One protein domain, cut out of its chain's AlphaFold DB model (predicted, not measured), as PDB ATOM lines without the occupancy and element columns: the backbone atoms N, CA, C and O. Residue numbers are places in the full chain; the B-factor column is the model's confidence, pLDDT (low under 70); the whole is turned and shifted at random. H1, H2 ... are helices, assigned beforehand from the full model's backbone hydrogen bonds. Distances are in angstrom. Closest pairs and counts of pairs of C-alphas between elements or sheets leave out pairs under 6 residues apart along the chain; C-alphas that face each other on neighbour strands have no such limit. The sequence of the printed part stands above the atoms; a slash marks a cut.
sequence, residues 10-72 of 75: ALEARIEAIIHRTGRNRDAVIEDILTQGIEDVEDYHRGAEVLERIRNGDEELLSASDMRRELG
ATOM      1  N   ALA A  10     314.580 346.546 229.346       97.00
ATOM      2  CA  ALA A  10     313.930 345.258 229.119       97.00
ATOM      3  C   ALA A  10     314.819 344.260 228.355       97.00
ATOM      4  O   ALA A  10     314.732 343.057 228.595       97.00
ATOM      5  N   LEU A  11     315.659 344.734 227.430       94.94
ATOM      6  CA  LEU A  11     316.566 343.877 226.668       94.94
ATOM      7  C   LEU A  11     317.778 343.479 227.515       94.94
ATOM      8  O   LEU A  11     318.147 342.307 227.524       94.94
ATOM      9  N   GLU A  12     318.322 344.419 228.286       94.88
ATOM     10  CA  GLU A  12     319.396 344.152 229.247       94.88
ATOM     11  C   GLU A  12     318.985 343.063 230.250       94.88
ATOM     12  O   GLU A  12     319.674 342.053 230.381       94.88
ATOM     13  N   ALA A  13     317.797 343.179 230.855       96.50
ATOM     14  CA  ALA A  13     317.274 342.171 231.780       96.50
ATOM     15  C   ALA A  13     317.149 340.770 231.150       96.50
ATOM     16  O   ALA A  13     317.406 339.759 231.809       96.50
ATOM     17  N   ARG A  14     316.773 340.684 229.865       96.50
ATOM     18  CA  ARG A  14     316.691 339.405 229.141       96.50
ATOM     19  C   ARG A  14     318.072 338.798 228.900       96.50
ATOM     20  O   ARG A  14     318.228 337.592 229.075       96.50
ATOM     21  N   ILE A  15     319.054 339.614 228.518       95.25
ATOM     22  CA  ILE A  15     320.439 339.170 228.299       95.25
ATOM     23  C   ILE A  15     321.037 338.657 229.612       95.25
ATOM     24  O   ILE A  15     321.571 337.548 229.646       95.25
ATOM     25  N   GLU A  16     320.858 339.389 230.713       96.12
ATOM     26  CA  GLU A  16     321.327 338.960 232.036       96.12
ATOM     27  C   GLU A  16     320.683 337.641 232.478       96.12
ATOM     28  O   GLU A  16     321.372 336.748 232.972       96.12
ATOM     29  N   ALA A  17     319.385 337.444 232.231       96.81
ATOM     30  CA  ALA A  17     318.722 336.173 232.526       96.81
ATOM     31  C   ALA A  17     319.318 334.994 231.729       96.81
ATOM     32  O   ALA A  17     319.459 333.892 232.266       96.81
ATOM     33  N   ILE A  18     319.693 335.210 230.463       96.12
ATOM     34  CA  ILE A  18     320.347 334.189 229.628       96.12
ATOM     35  C   ILE A  18     321.741 333.867 230.169       96.12
ATOM     36  O   ILE A  18     322.075 332.689 230.324       96.12
ATOM     37  N   ILE A  19     322.531 334.890 230.496       97.25
ATOM     38  CA  ILE A  19     323.872 334.746 231.078       97.25
ATOM     39  C   ILE A  19     323.794 333.957 232.388       97.25
ATOM     40  O   ILE A  19     324.465 332.937 232.529       97.25
ATOM     41  N   HIS A  20     322.909 334.353 233.307       97.06
ATOM     42  CA  HIS A  20     322.730 333.671 234.588       97.06
ATOM     43  C   HIS A  20     322.289 332.216 234.437       97.06
ATOM     44  O   HIS A  20     322.784 331.347 235.150       97.06
ATOM     45  N   ARG A  21     321.374 331.932 233.503       96.88
ATOM     46  CA  ARG A  21     320.867 330.573 233.281       96.88
ATOM     47  C   ARG A  21     321.906 329.652 232.643       96.88
ATOM     48  O   ARG A  21     321.895 328.457 232.912       96.88
ATOM     49  N   THR A  22     322.749 330.184 231.764       94.69
ATOM     50  CA  THR A  22     323.695 329.382 230.969       94.69
ATOM     51  C   THR A  22     325.108 329.356 231.548       94.69
ATOM     52  O   THR A  22     325.897 328.499 231.164       94.69
ATOM     53  N   GLY A  23     325.447 330.286 232.449       95.56
ATOM     54  CA  GLY A  23     326.801 330.459 232.983       95.56
ATOM     55  C   GLY A  23     327.820 330.944 231.945       95.56
ATOM     56  O   GLY A  23     329.022 330.895 232.197       95.56
ATOM     57  N   ARG A  24     327.361 331.376 230.764       95.62
ATOM     58  CA  ARG A  24     328.224 331.821 229.666       95.62
ATOM     59  C   ARG A  24     328.752 333.232 229.913       95.62
ATOM     60  O   ARG A  24     328.122 334.039 230.587       95.62
ATOM     61  N   ASN A  25     329.908 333.539 229.328       95.62
ATOM     62  CA  ASN A  25     330.460 334.891 229.335       95.62
ATOM     63  C   ASN A  25     329.537 335.863 228.569       95.62
ATOM     64  O   ASN A  25     328.971 335.498 227.538       95.62
ATOM     65  N   ARG A  26     329.415 337.098 229.073       93.69
ATOM     66  CA  ARG A  26     328.564 338.153 228.504       93.69
ATOM     67  C   ARG A  26     328.869 338.435 227.034       93.69
ATOM     68  O   ARG A  26     327.938 338.463 226.237       93.69
ATOM     69  N   ASP A  27     330.136 338.619 226.683       93.25
ATOM     70  CA  ASP A  27     330.546 338.993 225.327       93.25
ATOM     71  C   ASP A  27     330.192 337.883 224.336       93.25
ATOM     72  O   ASP A  27     329.610 338.161 223.296       93.25
ATOM     73  N   ALA A  28     330.410 336.620 224.717       94.62
ATOM     74  CA  ALA A  28     330.031 335.471 223.896       94.62
ATOM     75  C   ALA A  28     328.506 335.353 223.700       94.62
ATOM     76  O   ALA A  28     328.046 334.962 222.634       94.62
ATOM     77  N   VAL A  29     327.700 335.685 224.716       95.31
ATOM     78  CA  VAL A  29     326.230 335.705 224.575       95.31
ATOM     79  C   VAL A  29     325.784 336.839 223.654       95.31
ATOM     80  O   VAL A  29     324.880 336.645 222.847       95.31
ATOM     81  N   ILE A  30     326.399 338.017 223.769       93.62
ATOM     82  CA  ILE A  30     326.076 339.167 222.917       93.62
ATOM     83  C   ILE A  30     326.481 338.889 221.467       93.62
ATOM     84  O   ILE A  30     325.699 339.180 220.567       93.62
ATOM     85  N   GLU A  31     327.658 338.305 221.239       94.19
ATOM     86  CA  GLU A  31     328.131 337.919 219.908       94.19
ATOM     87  C   GLU A  31     327.168 336.936 219.236       94.19
ATOM     88  O   GLU A  31     326.712 337.207 218.128       94.19
ATOM     89  N   ASP A  32     326.758 335.872 219.929       95.00
ATOM     90  CA  ASP A  32     325.781 334.912 219.401       95.00
ATOM     91  C   ASP A  32     324.442 335.572 219.045       95.00
ATOM     92  O   ASP A  32     323.868 335.293 217.995       95.00
ATOM     93  N   ILE A  33     323.931 336.451 219.917       94.12
ATOM     94  CA  ILE A  33     322.663 337.154 219.680       94.12
ATOM     95  C   ILE A  33     322.767 338.057 218.449       94.12
ATOM     96  O   ILE A  33     321.816 338.134 217.673       94.12
ATOM     97  N   LEU A  34     323.891 338.754 218.276       93.69
ATOM     98  CA  LEU A  34     324.104 339.622 217.121       93.69
ATOM     99  C   LEU A  34     324.233 338.812 215.832       93.69
ATOM    100  O   LEU A  34     323.607 339.178 214.842       93.69
ATOM    101  N   THR A  35     324.987 337.713 215.854       95.50
ATOM    102  CA  THR A  35     325.130 336.816 214.702       95.50
ATOM    103  C   THR A  35     323.778 336.248 214.288       95.50
ATOM    104  O   THR A  35     323.369 336.444 213.147       95.50
ATOM    105  N   GLN A  36     323.031 335.656 215.226       95.50
ATOM    106  CA  GLN A  36     321.702 335.117 214.930       95.50
ATOM    107  C   GLN A  36     320.741 336.212 214.452       95.50
ATOM    108  O   GLN A  36     319.976 336.010 213.519       95.50
ATOM    109  N   GLY A  37     320.796 337.400 215.062       94.38
ATOM    110  CA  GLY A  37     319.950 338.520 214.659       94.38
ATOM    111  C   GLY A  37     320.211 338.988 213.226       94.38
ATOM    112  O   GLY A  37     319.277 339.420 212.556       94.38
ATOM    113  N   ILE A  38     321.455 338.900 212.745       94.94
ATOM    114  CA  ILE A  38     321.789 339.195 211.346       94.94
ATOM    115  C   ILE A  38     321.236 338.102 210.433       94.94
ATOM    116  O   ILE A  38     320.567 338.437 209.458       94.94
ATOM    117  N   GLU A  39     321.448 336.827 210.769       94.44
ATOM    118  CA  GLU A  39     320.920 335.695 209.994       94.44
ATOM    119  C   GLU A  39     319.393 335.778 209.842       94.44
ATOM    120  O   GLU A  39     318.875 335.683 208.730       94.44
ATOM    121  N   ASP A  40     318.677 336.067 210.931       95.62
ATOM    122  CA  ASP A  40     317.219 336.206 210.934       95.62
ATOM    123  C   ASP A  40     316.747 337.367 210.033       95.62
ATOM    124  O   ASP A  40     315.724 337.269 209.346       95.62
ATOM    125  N   VAL A  41     317.480 338.487 210.025       94.94
ATOM    126  CA  VAL A  41     317.176 339.649 209.172       94.94
ATOM    127  C   VAL A  41     317.438 339.329 207.703       94.94
ATOM    128  O   VAL A  41     316.625 339.678 206.844       94.94
ATOM    129  N   GLU A  42     318.548 338.663 207.400       93.12
ATOM    130  CA  GLU A  42     318.874 338.232 206.042       93.12
ATOM    131  C   GLU A  42     317.836 337.232 205.518       93.12
ATOM    132  O   GLU A  42     317.353 337.387 204.395       93.12
ATOM    133  N   ASP A  43     317.413 336.269 206.337       94.25
ATOM    134  CA  ASP A  43     316.342 335.321 206.012       94.25
ATOM    135  C   ASP A  43     315.008 336.012 205.751       94.25
ATOM    136  O   ASP A  43     314.342 335.720 204.752       94.25
ATOM    137  N   TYR A  44     314.639 336.976 206.595       93.06
ATOM    138  CA  TYR A  44     313.444 337.782 206.378       93.06
ATOM    139  C   TYR A  44     313.488 338.497 205.022       93.06
ATOM    140  O   TYR A  44     312.515 338.451 204.265       93.06
ATOM    141  N   HIS A  45     314.612 339.134 204.687       92.38
ATOM    142  CA  HIS A  45     314.755 339.842 203.417       92.38
ATOM    143  C   HIS A  45     314.740 338.897 202.214       92.38
ATOM    144  O   HIS A  45     314.057 339.194 201.234       92.38
ATOM    145  N   ARG A  46     315.407 337.740 202.305       93.00
ATOM    146  CA  ARG A  46     315.354 336.698 201.269       93.00
ATOM    147  C   ARG A  46     313.926 336.213 201.031       93.00
ATOM    148  O   ARG A  46     313.485 336.134 199.886       93.00
ATOM    149  N   GLY A  47     313.181 335.934 202.099       92.06
ATOM    150  CA  GLY A  47     311.779 335.526 202.004       92.06
ATOM    151  C   GLY A  47     310.882 336.618 201.418       92.06
ATOM    152  O   GLY A  47     310.043 336.338 200.562       92.06
ATOM    153  N   ALA A  48     311.076 337.873 201.830       92.88
ATOM    154  CA  ALA A  48     310.333 339.007 201.284       92.88
ATOM    155  C   ALA A  48     310.579 339.181 199.777       92.88
ATOM    156  O   ALA A  48     309.634 339.424 199.031       92.88
ATOM    157  N   GLU A  49     311.815 338.994 199.315       92.44
ATOM    158  CA  GLU A  49     312.154 339.055 197.892       92.44
ATOM    159  C   GLU A  49     311.433 337.965 197.082       92.44
ATOM    160  O   GLU A  49     310.834 338.257 196.047       92.44
ATOM    161  N   VAL A  50     311.419 336.723 197.584       92.44
ATOM    162  CA  VAL A  50     310.659 335.615 196.977       92.44
ATOM    163  C   VAL A  50     309.170 335.962 196.898       92.44
ATOM    164  O   VAL A  50     308.543 335.761 195.860       92.44
ATOM    165  N   LEU A  51     308.595 336.527 197.966       92.38
ATOM    166  CA  LEU A  51     307.185 336.929 197.982       92.38
ATOM    167  C   LEU A  51     306.865 337.995 196.929       92.38
ATOM    168  O   LEU A  51     305.791 337.933 196.328       92.38
ATOM    169  N   GLU A  52     307.757 338.956 196.683       93.88
ATOM    170  CA  GLU A  52     307.553 339.934 195.608       93.88
ATOM    171  C   GLU A  52     307.594 339.273 194.227       93.88
ATOM    172  O   GLU A  52     306.727 339.549 193.397       93.88
ATOM    173  N   ARG A  53     308.529 338.347 193.984       93.00
ATOM    174  CA  ARG A  53     308.581 337.619 192.705       93.00
ATOM    175  C   ARG A  53     307.335 336.757 192.481       93.00
ATOM    176  O   ARG A  53     306.779 336.774 191.387       93.00
ATOM    177  N   ILE A  54     306.812 336.110 193.526       92.69
ATOM    178  CA  ILE A  54     305.513 335.414 193.477       92.69
ATOM    179  C   ILE A  54     304.388 336.375 193.070       92.69
ATOM    180  O   ILE A  54     303.579 336.039 192.206       92.69
ATOM    181  N   ARG A  55     304.322 337.577 193.662       92.56
ATOM    182  CA  ARG A  55     303.285 338.572 193.322       92.56
ATOM    183  C   ARG A  55     303.390 339.070 191.885       92.56
ATOM    184  O   ARG A  55     302.358 339.347 191.278       92.56
ATOM    185  N   ASN A  56     304.603 339.170 191.356       95.06
ATOM    186  CA  ASN A  56     304.849 339.568 189.973       95.06
ATOM    187  C   ASN A  56     304.637 338.423 188.968       95.06
ATOM    188  O   ASN A  56     304.565 338.680 187.769       95.06
ATOM    189  N   GLY A  57     304.479 337.182 189.443       92.06
ATOM    190  CA  GLY A  57     304.354 335.995 188.596       92.06
ATOM    191  C   GLY A  57     305.689 335.489 188.042       92.06
ATOM    192  O   GLY A  57     305.690 334.708 187.096       92.06
ATOM    193  N   ASP A  58     306.805 335.921 188.630       93.19
ATOM    194  CA  ASP A  58     308.167 335.572 188.212       93.19
ATOM    195  C   ASP A  58     308.678 334.271 188.867       93.19
ATOM    196  O   ASP A  58     309.794 333.840 188.589       93.19
ATOM    197  N   GLU A  59     307.882 333.651 189.746       92.25
ATOM    198  CA  GLU A  59     308.206 332.391 190.431       92.25
ATOM    199  C   GLU A  59     307.309 331.244 189.968       92.25
ATOM    200  O   GLU A  59     306.093 331.396 189.821       92.25
ATOM    201  N   GLU A  60     307.908 330.066 189.800       88.94
ATOM    202  CA  GLU A  60     307.167 328.838 189.537       88.94
ATOM    203  C   GLU A  60     306.473 328.365 190.822       88.94
ATOM    204  O   GLU A  60     307.103 328.143 191.857       88.94
ATOM    205  N   LEU A  61     305.148 328.219 190.769       90.06
ATOM    206  CA  LEU A  61     304.351 327.779 191.911       90.06
ATOM    207  C   LEU A  61     304.070 326.281 191.812       90.06
ATOM    208  O   LEU A  61     303.400 325.831 190.882       90.06
ATOM    209  N   LEU A  62     304.509 325.519 192.813       90.94
ATOM    210  CA  LEU A  62     304.137 324.114 192.952       90.94
ATOM    211  C   LEU A  62     302.833 323.977 193.739       90.94
ATOM    212  O   LEU A  62     302.613 324.643 194.755       90.94
ATOM    213  N   SER A  63     301.970 323.055 193.306       92.06
ATOM    214  CA  SER A  63     300.825 322.661 194.121       92.06
ATOM    215  C   SER A  63     301.297 321.909 195.368       92.06
ATOM    216  O   SER A  63     302.336 321.248 195.371       92.06
ATOM    217  N   ALA A  64     300.499 321.942 196.436       91.88
ATOM    218  CA  ALA A  64     300.836 321.223 197.663       91.88
ATOM    219  C   ALA A  64     300.955 319.699 197.450       91.88
ATOM    220  O   ALA A  64     301.678 319.042 198.192       91.88
ATOM    221  N   SER A  65     300.245 319.125 196.473       93.31
ATOM    222  CA  SER A  65     300.398 317.716 196.083       93.31
ATOM    223  C   SER A  65     301.701 317.457 195.334       93.31
ATOM    224  O   SER A  65     302.345 316.446 195.578       93.31
ATOM    225  N   ASP A  66     302.118 318.361 194.446       93.75
ATOM    226  CA  ASP A  66     303.372 318.189 193.702       93.75
ATOM    227  C   ASP A  66     304.581 318.328 194.627       93.75
ATOM    228  O   ASP A  66     305.489 317.504 194.574       93.75
ATOM    229  N   MET A  67     304.533 319.296 195.545       93.31
ATOM    230  CA  MET A  67     305.566 319.505 196.556       93.31
ATOM    231  C   MET A  67     305.731 318.287 197.478       93.31
ATOM    232  O   MET A  67     306.853 317.864 197.742       93.31
ATOM    233  N   ARG A  68     304.632 317.709 197.985       94.25
ATOM    234  CA  ARG A  68     304.717 316.522 198.855       94.25
ATOM    235  C   ARG A  68     305.267 315.313 198.105       94.25
ATOM    236  O   ARG A  68     306.126 314.626 198.652       94.25
ATOM    237  N   ARG A  69     304.867 315.117 196.846       94.19
ATOM    238  CA  ARG A  69     305.423 314.074 195.978       94.19
ATOM    239  C   ARG A  69     306.927 314.210 195.799       94.19
ATOM    240  O   ARG A  69     307.651 313.226 195.910       94.19
ATOM    241  N   GLU A  70     307.397 315.423 195.529       92.56
ATOM    242  CA  GLU A  70     308.815 315.708 195.311       92.56
ATOM    243  C   GLU A  70     309.653 315.539 196.586       92.56
ATOM    244  O   GLU A  70     310.771 315.031 196.529       92.56
ATOM    245  N   LEU A  71     309.093 315.892 197.747       93.25
ATOM    246  CA  LEU A  71     309.748 315.733 199.049       93.25
ATOM    247  C   LEU A  71     309.627 314.317 199.641       93.25
ATOM    248  O   LEU A  71     310.202 314.062 200.699       93.25
ATOM    249  N   GLY A  72     308.887 313.404 199.000       93.88
ATOM    250  CA  GLY A  72     308.617 312.066 199.540       93.88
ATOM    251  C   GLY A  72     307.758 312.092 200.810       93.88
ATOM    252  O   GLY A  72     308.001 311.328 201.737       93.88
TER     253      GLY A  72
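What this domain is: This is residues 10 to 72 of the 75 residues of the protein "RHH-type transcriptional regulator, rel operon repressor / antitoxin RelB" of Devosia enhydra (UniProt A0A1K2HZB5). One long helix, H2, makes the longest axis of an open, extended model, with a shorter helix, H1, meeting its first turns in a steep corner. Beyond the other end of H2 the chain runs away from it to a small helix, H3, which touches neither of the other two, and residues 63 to 69 stick out there; there is no common core. The printed part has 63 residues with three named helices, in the order H1, H2, H3, and no named strand; its class is all helix. The whole is extended, with a radius of gyration of the C-alphas of 19.3 A, and elongated, with spans of 48 by 29 by 18 A.

Where its parts are: H2, the longest helix, holds the 31 residues 26 to 56 and measures 45.3 A from C-alpha 26 at (328.564, 338.153, 228.504) to C-alpha 56 at (304.849, 339.568, 189.973). Before it comes H1, residues 10 to 22, which is 18.7 A long and begins with C-alpha 10 at (313.930, 345.258, 229.119). After it comes H3, the eight residues 64 to 71, 10.6 A long and ending with C-alpha 71 at (309.748, 315.733, 199.049).

How they stand to each other: H2 touches H1 with residues 26 to 30 alone, and H1 touches H2 with residues 15 to 19 alone. The closest C-alphas of the two helices are those of Ile 19 and Arg 26, 6.3 A apart. Their lines stand at a steep tilt of 62 degrees, and they run opposite ways. Residues 34 to 49 of H2 stand free, and so do residues 52 to 57, of which 52 to 56 belong to H2. H3 is apart from H2, though it follows H2 in the chain, and it is apart from H1 too. In H1, H2 and H3 every pair of backbone O of residue i and N of residue i+4 is within hydrogen-bond range.

The domain as a whole: The two C-alphas farthest apart are those of Gly 23 and Gly 57, at 50.0 A, and the first and last printed C-alphas, those of Ala 10 and Gly 72, are 44.8 A apart. The link from H1 to H2 is tight, with 3 residues, and the link from H2 to H3 is short, with 7 residues; no link is long. The printed part runs from residue 10 to residue 72 and has no cut. The mean pLDDT of the printed part is 94.0, and no printed residue is under 70.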